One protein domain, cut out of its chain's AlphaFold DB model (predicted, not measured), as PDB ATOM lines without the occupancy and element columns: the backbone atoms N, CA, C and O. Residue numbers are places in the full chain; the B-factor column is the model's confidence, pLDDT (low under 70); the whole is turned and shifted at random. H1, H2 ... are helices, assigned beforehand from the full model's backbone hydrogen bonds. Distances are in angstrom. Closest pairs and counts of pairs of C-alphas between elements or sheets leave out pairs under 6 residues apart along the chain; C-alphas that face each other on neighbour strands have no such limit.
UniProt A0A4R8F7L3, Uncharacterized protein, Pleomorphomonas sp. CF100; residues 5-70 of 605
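What this domain is: This is residues 5 to 70 of the 605 residues of an uncharacterized protein of Pleomorphomonas sp. CF100 (UniProt A0A4R8F7L3). Two long helices, H2 and H3, run side by side in opposite directions as a helical hairpin, and a short first helix, H1, packs on both of them in the half where H2 begins and H3 ends. The hairpin makes the long axis, and at its far end residues 40 to 45 of the link between H2 and H3 stick out. The printed part has 66 residues with three named helices, in the order H1, H2, H3, and no named strand; the class is all helix. The whole is only just loose, close to compact, with a radius of gyration of the C-alphas of 13.2 A, and its outline is a rod of 41 by 18 by 17 A.

Where its parts are: H1 covers residues 5 to 13 and measures 12.2 A from first to last C-alpha; it begins with C-alpha 5 at (346.505, 266.929, 399.362). H2 covers residues 20 to 38 and measures 26.9 A, with C-alpha 20 at (339.385, 282.320, 395.414). H3, the longest helix, covers residues 47 to 68 and measures 31.8 A; it ends with C-alpha 68 at (346.919, 277.392, 392.018).

How they stand to each other: H1 touches H2, and of H2 residues 23 to 27 alone take part; the closest C-alphas are those of Ile 12 and Arg 23, 6.4 A apart. H1 and H2 form a helical hairpin, running opposite ways at a tilt of 36 degrees, only just steep. H1 also touches H3, with residues 60 to 64 of H3 alone, and the closest C-alphas are those of Tyr 5 and Cys 60, 5.4 A apart. H1 and H3 run the same way at a steep tilt of 42 degrees. H2 and H3 touch as a second helical hairpin, running opposite ways at a shallow tilt of 21 degrees; their closest C-alphas, those of Leu 38 and Ile 50, are 6.9 A apart. The helix packing is only just mostly crossed, with 1 of the 3 touching pairs at a shallow tilt. In H1 and H2 every O i to N i+4 pair is within hydrogen-bond range, and in H3 17 of 18 are.

The domain as a whole: The two C-alphas farthest apart, those of Pro 43 and Gly 70, are 42.3 A from each other, while the C-alphas of Tyr 5 and Gly 70, the first and last printed residues, are 16.8 A apart. The printed part has no cut. The links from H1 to H2, with 6 residues, and from H2 to H3, with 8 residues, are both short. Residues 40 to 45 stand free. The mean pLDDT of the printed part is 86.5, and residues 16 to 18, residue 42 and residue 70 are under 70.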
ATOM      1  N   TYR A   5     346.074 266.272 400.601       90.69
ATOM      2  CA  TYR A   5     346.505 266.929 399.362       90.69
ATOM      3  C   TYR A   5     345.770 266.463 398.083       90.69
ATOM      4  O   TYR A   5     345.155 267.314 397.432       90.69
ATOM      5  N   PRO A   6     345.744 265.163 397.704       92.81
ATOM      6  CA  PRO A   6     345.029 264.707 396.505       92.81
ATOM      7  C   PRO A   6     343.519 264.987 396.563       92.81
ATOM      8  O   PRO A   6     342.914 265.320 395.540       92.81
ATOM      9  N   VAL A   7     342.910 264.914 397.752       90.31
ATOM     10  CA  VAL A   7     341.476 265.181 397.951       90.31
ATOM     11  C   VAL A   7     341.160 266.659 397.706       90.31
ATOM     12  O   VAL A   7     340.237 266.970 396.950       90.31
ATOM     13  N   LEU A   8     341.951 267.572 398.282       90.56
ATOM     14  CA  LEU A   8     341.817 269.015 398.054       90.56
ATOM     15  C   LEU A   8     342.078 269.384 396.588       90.56
ATOM     16  O   LEU A   8     341.269 270.088 395.982       90.56
ATOM     17  N   LYS A   9     343.154 268.858 395.991       91.00
ATOM     18  CA  LYS A   9     343.523 269.123 394.592       91.00
ATOM     19  C   LYS A   9     342.421 268.699 393.616       91.00
ATOM     20  O   LYS A   9     342.045 269.487 392.750       91.00
ATOM     21  N   ARG A  10     341.837 267.506 393.802       89.38
ATOM     22  CA  ARG A  10     340.677 267.027 393.025       89.38
ATOM     23  C   ARG A  10     339.422 267.871 393.259       89.38
ATOM     24  O   ARG A  10     338.677 268.126 392.316       89.38
ATOM     25  N   ALA A  11     339.154 268.287 394.498       89.12
ATOM     26  CA  ALA A  11     337.997 269.133 394.784       89.12
ATOM     27  C   ALA A  11     338.106 270.478 394.048       89.12
ATOM     28  O   ALA A  11     337.129 270.938 393.459       89.12
ATOM     29  N   ILE A  12     339.300 271.070 394.007       87.75
ATOM     30  CA  ILE A  12     339.545 272.373 393.380       87.75
ATOM     31  C   ILE A  12     339.578 272.294 391.853       87.75
ATOM     32  O   ILE A  12     338.989 273.161 391.211       87.75
ATOM     33  N   SER A  13     340.157 271.245 391.259       84.94
ATOM     34  CA  SER A  13     340.101 271.052 389.800       84.94
ATOM     35  C   SER A  13     338.681 270.789 389.275       84.94
ATOM     36  O   SER A  13     338.431 270.960 388.085       84.94
ATOM     37  N   SER A  14     337.736 270.432 390.154       84.25
ATOM     38  CA  SER A  14     336.310 270.303 389.819       84.25
ATOM     39  C   SER A  14     335.497 271.608 389.910       84.25
ATOM     40  O   SER A  14     334.315 271.605 389.566       84.25
ATOM     41  N   LEU A  15     336.086 272.730 390.357       82.75
ATOM     42  CA  LEU A  15     335.383 274.016 390.485       82.75
ATOM     43  C   LEU A  15     335.345 274.777 389.140       82.75
ATOM     44  O   LEU A  15     336.389 275.239 388.680       82.75
ATOM     45  N   PRO A  16     334.164 275.021 388.536       67.19
ATOM     46  CA  PRO A  16     334.051 275.508 387.155       67.19
ATOM     47  C   PRO A  16     334.404 276.993 386.939       67.19
ATOM     48  O   PRO A  16     334.262 277.492 385.826       67.19
ATOM     49  N   SER A  17     334.818 277.727 387.978       58.88
ATOM     50  CA  SER A  17     335.018 279.186 387.922       58.88
ATOM     51  C   SER A  17     336.317 279.702 388.559       58.88
ATOM     52  O   SER A  17     336.527 280.913 388.583       58.88
ATOM     53  N   GLY A  18     337.187 278.827 389.088       64.56
ATOM     54  CA  GLY A  18     338.536 279.159 389.598       64.56
ATOM     55  C   GLY A  18     338.638 280.152 390.776       64.56
ATOM     56  O   GLY A  18     339.732 280.366 391.314       64.56
ATOM     57  N   SER A  19     337.525 280.762 391.193       76.31
ATOM     58  CA  SER A  19     337.520 281.911 392.097       76.31
ATOM     59  C   SER A  19     338.072 281.563 393.481       76.31
ATOM     60  O   SER A  19     337.810 280.497 394.043       76.31
ATOM     61  N   GLY A  20     338.832 282.495 394.066       83.50
ATOM     62  CA  GLY A  20     339.385 282.320 395.414       83.50
ATOM     63  C   GLY A  20     338.303 282.147 396.486       83.50
ATOM     64  O   GLY A  20     338.548 281.528 397.514       83.50
ATOM     65  N   GLU A  21     337.089 282.642 396.242       85.12
ATOM     66  CA  GLU A  21     335.927 282.441 397.111       85.12
ATOM     67  C   GLU A  21     335.400 280.999 397.059       85.12
ATOM     68  O   GLU A  21     335.229 280.376 398.108       85.12
ATOM     69  N   ALA A  22     335.247 280.416 395.863       85.62
ATOM     70  CA  ALA A  22     334.849 279.015 395.718       85.62
ATOM     71  C   ALA A  22     335.895 278.058 396.323       85.62
ATOM     72  O   ALA A  22     335.533 277.085 396.988       85.62
ATOM     73  N   ARG A  23     337.192 278.369 396.176       90.69
ATOM     74  CA  ARG A  23     338.283 277.620 396.826       90.69
ATOM     75  C   ARG A  23     338.220 277.712 398.356       90.69
ATOM     76  O   ARG A  23     338.254 276.681 399.024       90.69
ATOM     77  N   ARG A  24     338.012 278.909 398.923       90.62
ATOM     78  CA  ARG A  24     337.810 279.102 400.377       90.62
ATOM     79  C   ARG A  24     336.622 278.309 400.921       90.62
ATOM     80  O   ARG A  24     336.748 277.706 401.984       90.62
ATOM     81  N   ALA A  25     335.508 278.245 400.191       91.25
ATOM     82  CA  ALA A  25     334.350 277.442 400.588       91.25
ATOM     83  C   ALA A  25     334.660 275.931 400.650       91.25
ATOM     84  O   ALA A  25     334.153 275.234 401.532       91.25
ATOM     85  N   VAL A  26     335.527 275.419 399.765       91.44
ATOM     86  CA  VAL A  26     336.022 274.031 399.826       91.44
ATOM     87  C   VAL A  26     336.929 273.813 401.041       91.44
ATOM     88  O   VAL A  26     336.739 272.828 401.756       91.44
ATOM     89  N   TYR A  27     337.860 274.729 401.326       94.25
ATOM     90  CA  TYR A  27     338.744 274.625 402.496       94.25
ATOM     91  C   TYR A  27     337.981 274.655 403.824       94.25
ATOM     92  O   TYR A  27     338.227 273.819 404.692       94.25
ATOM     93  N   GLU A  28     337.004 275.550 403.975       93.88
ATOM     94  CA  GLU A  28     336.212 275.630 405.206       93.88
ATOM     95  C   GLU A  28     335.347 274.374 405.405       93.88
ATOM     96  O   GLU A  28     335.263 273.823 406.504       93.88
ATOM     97  N   LYS A  29     334.793 273.826 404.315       93.00
ATOM     98  CA  LYS A  29     334.101 272.532 404.342       93.00
ATOM     99  C   LYS A  29     335.039 271.379 404.727       93.00
ATOM    100  O   LYS A  29     334.611 270.486 405.459       93.00
ATOM    101  N   ALA A  30     336.298 271.399 404.283       93.44
ATOM    102  CA  ALA A  30     337.305 270.404 404.656       93.44
ATOM    103  C   ALA A  30     337.673 270.484 406.150       93.44
ATOM    104  O   ALA A  30     337.697 269.450 406.817       93.44
ATOM    105  N   ARG A  31     337.855 271.693 406.703       94.06
ATOM    106  CA  ARG A  31     338.074 271.916 408.147       94.06
ATOM    107  C   ARG A  31     336.937 271.336 408.987       94.06
ATOM    108  O   ARG A  31     337.180 270.544 409.895       94.06
ATOM    109  N   VAL A  32     335.687 271.675 408.659       93.81
ATOM    110  CA  VAL A  32     334.503 271.178 409.385       93.81
ATOM    111  C   VAL A  32     334.355 269.655 409.258       93.81
ATOM    112  O   VAL A  32     334.008 268.989 410.236       93.81
ATOM    113  N   ALA A  33     334.656 269.079 408.088       90.44
ATOM    114  CA  ALA A  33     334.648 267.629 407.890       90.44
ATOM    115  C   ALA A  33     335.718 266.918 408.739       90.44
ATOM    116  O   ALA A  33     335.396 265.943 409.418       90.44
ATOM    117  N   LEU A  34     336.950 267.440 408.767       89.19
ATOM    118  CA  LEU A  34     338.048 266.923 409.586       89.19
ATOM    119  C   LEU A  34     337.703 266.970 411.081       89.19
ATOM    120  O   LEU A  34     337.874 265.971 411.775       89.19
ATOM    121  N   LEU A  35     337.139 268.077 411.577       86.88
ATOM    122  CA  LEU A  35     336.696 268.172 412.974       86.88
ATOM    123  C   LEU A  35     335.613 267.139 413.308       86.88
ATOM    124  O   LEU A  35     335.707 266.469 414.336       86.88
ATOM    125  N   ARG A  36     334.620 266.963 412.425       87.69
ATOM    126  CA  ARG A  36     333.570 265.950 412.597       87.69
ATOM    127  C   ARG A  36     334.153 264.536 412.630       87.69
ATOM    128  O   ARG A  36     333.778 263.760 413.505       87.69
ATOM    129  N   GLN A  37     335.081 264.217 411.727       87.00
ATOM    130  CA  GLN A  37     335.747 262.915 411.679       87.00
ATOM    131  C   GLN A  37     336.575 262.661 412.948       87.00
ATOM    132  O   GLN A  37     336.369 261.642 413.604       87.00
ATOM    133  N   LEU A  38     337.431 263.602 413.357       86.12
ATOM    134  CA  LEU A  38     338.237 263.477 414.578       86.12
ATOM    135  C   LEU A  38     337.369 263.327 415.840       86.12
ATOM    136  O   LEU A  38     337.715 262.552 416.725       86.12
ATOM    137  N   SER A  39     336.205 263.987 415.892       78.69
ATOM    138  CA  SER A  39     335.230 263.833 416.987       78.69
ATOM    139  C   SER A  39     334.440 262.513 416.981       78.69
ATOM    140  O   SER A  39     333.701 262.253 417.927       78.69
ATOM    141  N   SER A  40     334.554 261.699 415.924       83.56
ATOM    142  CA  SER A  40     333.801 260.442 415.770       83.56
ATOM    143  C   SER A  40     334.571 259.184 416.183       83.56
ATOM    144  O   SER A  40     333.966 258.119 416.302       83.56
ATOM    145  N   TYR A  41     335.879 259.294 416.442       83.50
ATOM    146  CA  TYR A  41     336.665 258.201 417.016       83.50
ATOM    147  C   TYR A  41     336.340 258.024 418.505       83.50
ATOM    148  O   TYR A  41     336.207 258.997 419.249       83.50
ATOM    149  N   ASN A  42     336.210 256.768 418.934       66.81
ATOM    150  CA  ASN A  42     335.934 256.386 420.314       66.81
ATOM    151  C   ASN A  42     336.862 255.211 420.700       66.81
ATOM    152  O   ASN A  42     336.733 254.151 420.082       66.81
ATOM    153  N   PRO A  43     337.790 255.360 421.668       75.50
ATOM    154  CA  PRO A  43     338.045 256.555 422.480       75.50
ATOM    155  C   PRO A  43     338.493 257.772 421.645       75.50
ATOM    156  O   PRO A  43     338.985 257.601 420.527       75.50
ATOM    157  N   PRO A  44     338.308 259.004 422.158       75.69
ATOM    158  CA  PRO A  44     338.730 260.212 421.460       75.69
ATOM    159  C   PRO A  44     340.255 260.254 421.296       75.69
ATOM    160  O   PRO A  44     340.997 259.912 422.217       75.69
ATOM    161  N   LEU A  45     340.706 260.714 420.125       76.69
ATOM    162  CA  LEU A  45     342.119 260.977 419.827       76.69
ATOM    163  C   LEU A  45     342.701 262.035 420.777       76.69
ATOM    164  O   LEU A  45     341.959 262.854 421.330       76.69
ATOM    165  N   SER A  46     344.026 262.043 420.970       85.56
ATOM    166  CA  SER A  46     344.629 262.988 421.909       85.56
ATOM    167  C   SER A  46     344.520 264.435 421.398       85.56
ATOM    168  O   SER A  46     344.449 264.672 420.186       85.56
ATOM    169  N   PRO A  47     344.539 265.440 422.295       83.31
ATOM    170  CA  PRO A  47     344.552 266.844 421.886       83.31
ATOM    171  C   PRO A  47     345.725 267.197 420.959       83.31
ATOM    172  O   PRO A  47     345.582 268.092 420.128       83.31
ATOM    173  N   THR A  48     346.850 266.482 421.083       87.69
ATOM    174  CA  THR A  48     348.039 266.625 420.234       87.69
ATOM    175  C   THR A  48     347.771 266.105 418.824       87.69
ATOM    176  O   THR A  48     347.882 266.878 417.880       87.69
ATOM    177  N   ASP A  49     347.277 264.868 418.672       85.12
ATOM    178  CA  ASP A  49     346.954 264.294 417.350       85.12
ATOM    179  C   ASP A  49     345.950 265.180 416.591       85.12
ATOM    180  O   ASP A  49     346.057 265.401 415.384       85.12
ATOM    181  N   ILE A  50     344.969 265.725 417.321       86.50
ATOM    182  CA  ILE A  50     343.947 266.636 416.791       86.50
ATOM    183  C   ILE A  50     344.552 267.981 416.360       86.50
ATOM    184  O   ILE A  50     344.037 268.596 415.423       86.50
ATOM    185  N   ALA A  51     345.613 268.459 417.014       88.06
ATOM    186  CA  ALA A  51     346.355 269.638 416.576       88.06
ATOM    187  C   ALA A  51     347.194 269.324 415.327       88.06
ATOM    188  O   ALA A  51     347.098 270.052 414.338       88.06
ATOM    189  N   ASP A  52     347.918 268.206 415.320       90.06
ATOM    190  CA  ASP A  52     348.804 267.813 414.222       90.06
ATOM    191  C   ASP A  52     348.028 267.552 412.922       90.06
ATOM    192  O   ASP A  52     348.417 268.042 411.862       90.06
ATOM    193  N   GLN A  53     346.861 266.889 412.983       90.94
ATOM    194  CA  GLN A  53     346.006 266.722 411.797       90.94
ATOM    195  C   GLN A  53     345.436 268.057 411.275       90.94
ATOM    196  O   GLN A  53     345.210 268.194 410.072       90.94
ATOM    197  N   ARG A  54     345.229 269.069 412.135       92.44
ATOM    198  CA  ARG A  54     344.846 270.423 411.680       92.44
ATOM    199  C   ARG A  54     346.015 271.134 411.004       92.44
ATOM    200  O   ARG A  54     345.808 271.743 409.960       92.44
ATOM    201  N   VAL A  55     347.221 271.057 411.573       94.12
ATOM    202  CA  VAL A  55     348.430 271.656 410.980       94.12
ATOM    203  C   VAL A  55     348.702 271.040 409.607       94.12
ATOM    204  O   VAL A  55     348.806 271.781 408.631       94.12
ATOM    205  N   ALA A  56     348.658 269.708 409.497       92.62
ATOM    206  CA  ALA A  56     348.811 268.991 408.231       92.62
ATOM    207  C   ALA A  56     347.765 269.397 407.172       92.62
ATOM    208  O   ALA A  56     348.099 269.518 405.990       92.62
ATOM    209  N   LEU A  57     346.510 269.654 407.571       94.06
ATOM    210  CA  LEU A  57     345.488 270.183 406.662       94.06
ATOM    211  C   LEU A  57     345.836 271.604 406.183       94.06
ATOM    212  O   LEU A  57     345.787 271.862 404.982       94.06
ATOM    213  N   GLU A  58     346.220 272.516 407.080       94.94
ATOM    214  CA  GLU A  58     346.589 273.894 406.711       94.94
ATOM    215  C   GLU A  58     347.882 273.968 405.875       94.94
ATOM    216  O   GLU A  58     348.001 274.838 405.010       94.94
ATOM    217  N   ASP A  59     348.837 273.059 406.090       94.12
ATOM    218  CA  ASP A  59     350.031 272.902 405.250       94.12
ATOM    219  C   ASP A  59     349.651 272.423 403.839       94.12
ATOM    220  O   ASP A  59     350.108 272.990 402.842       94.12
ATOM    221  N   CYS A  60     348.743 271.443 403.730       93.19
ATOM    222  CA  CYS A  60     348.198 271.001 402.442       93.19
ATOM    223  C   CYS A  60     347.448 272.130 401.717       93.19
ATOM    224  O   CYS A  60     347.629 272.300 400.512       93.19
ATOM    225  N   ILE A  61     346.650 272.928 402.435       93.81
ATOM    226  CA  ILE A  61     345.948 274.099 401.881       93.81
ATOM    227  C   ILE A  61     346.957 275.126 401.352       93.81
ATOM    228  O   ILE A  61     346.813 275.582 400.219       93.81
ATOM    229  N   ARG A  62     348.014 275.447 402.113       93.44
ATOM    230  CA  ARG A  62     349.083 276.355 401.656       93.44
ATOM    231  C   ARG A  62     349.809 275.828 400.413       93.44
ATOM    232  O   ARG A  62     350.055 276.609 399.498       93.44
ATOM    233  N   ARG A  63     350.087 274.521 400.334       91.38
ATOM    234  CA  ARG A  63     350.711 273.895 399.153       91.38
ATOM    235  C   ARG A  63     349.817 273.969 397.909       91.38
ATOM    236  O   ARG A  63     350.313 274.298 396.835       91.38
ATOM    237  N   VAL A  64     348.515 273.697 398.041       92.25
ATOM    238  CA  VAL A  64     347.572 273.777 396.909       92.25
ATOM    239  C   VAL A  64     347.316 275.227 396.489       92.25
ATOM    240  O   VAL A  64     347.273 275.506 395.294       92.25
ATOM    241  N   GLU A  65     347.211 276.176 397.424       91.19
ATOM    242  CA  GLU A  65     347.101 277.598 397.069       91.19
ATOM    243  C   GLU A  65     348.352 278.124 396.352       91.19
ATOM    244  O   GLU A  65     348.200 278.927 395.438       91.19
ATOM    245  N   ALA A  66     349.560 277.657 396.696       87.69
ATOM    246  CA  ALA A  66     350.782 278.017 395.971       87.69
ATOM    247  C   ALA A  66     350.770 277.497 394.518       87.69
ATOM    248  O   ALA A  66     351.024 278.270 393.592       87.69
ATOM    249  N   GLU A  67     350.386 276.231 394.309       85.31
ATOM    250  CA  GLU A  67     350.246 275.650 392.966       85.31
ATOM    251  C   GLU A  67     349.186 276.401 392.135       85.31
ATOM    252  O   GLU A  67     349.437 276.777 390.990       85.31
ATOM    253  N   VAL A  68     348.016 276.692 392.716       84.12
ATOM    254  CA  VAL A  68     346.919 277.392 392.018       84.12
ATOM    255  C   VAL A  68     347.196 278.894 391.836       84.12
ATOM    256  O   VAL A  68     346.648 279.511 390.923       84.12
ATOM    257  N   ALA A  69     348.069 279.496 392.649       80.38
ATOM    258  CA  ALA A  69     348.571 280.855 392.436       80.38
ATOM    259  C   ALA A  69     349.584 280.955 391.278       80.38
ATOM    260  O   ALA A  69     350.002 282.061 390.940       80.38
ATOM    261  N   GLY A  70     349.982 279.831 390.669       65.25
ATOM    262  CA  GLY A  70     350.986 279.805 389.606       65.25
ATOM    263  C   GLY A  70     352.417 280.001 390.109       65.25
ATOM    264  O   GLY A  70     353.307 280.261 389.302       65.25
TER     265      GLY A  70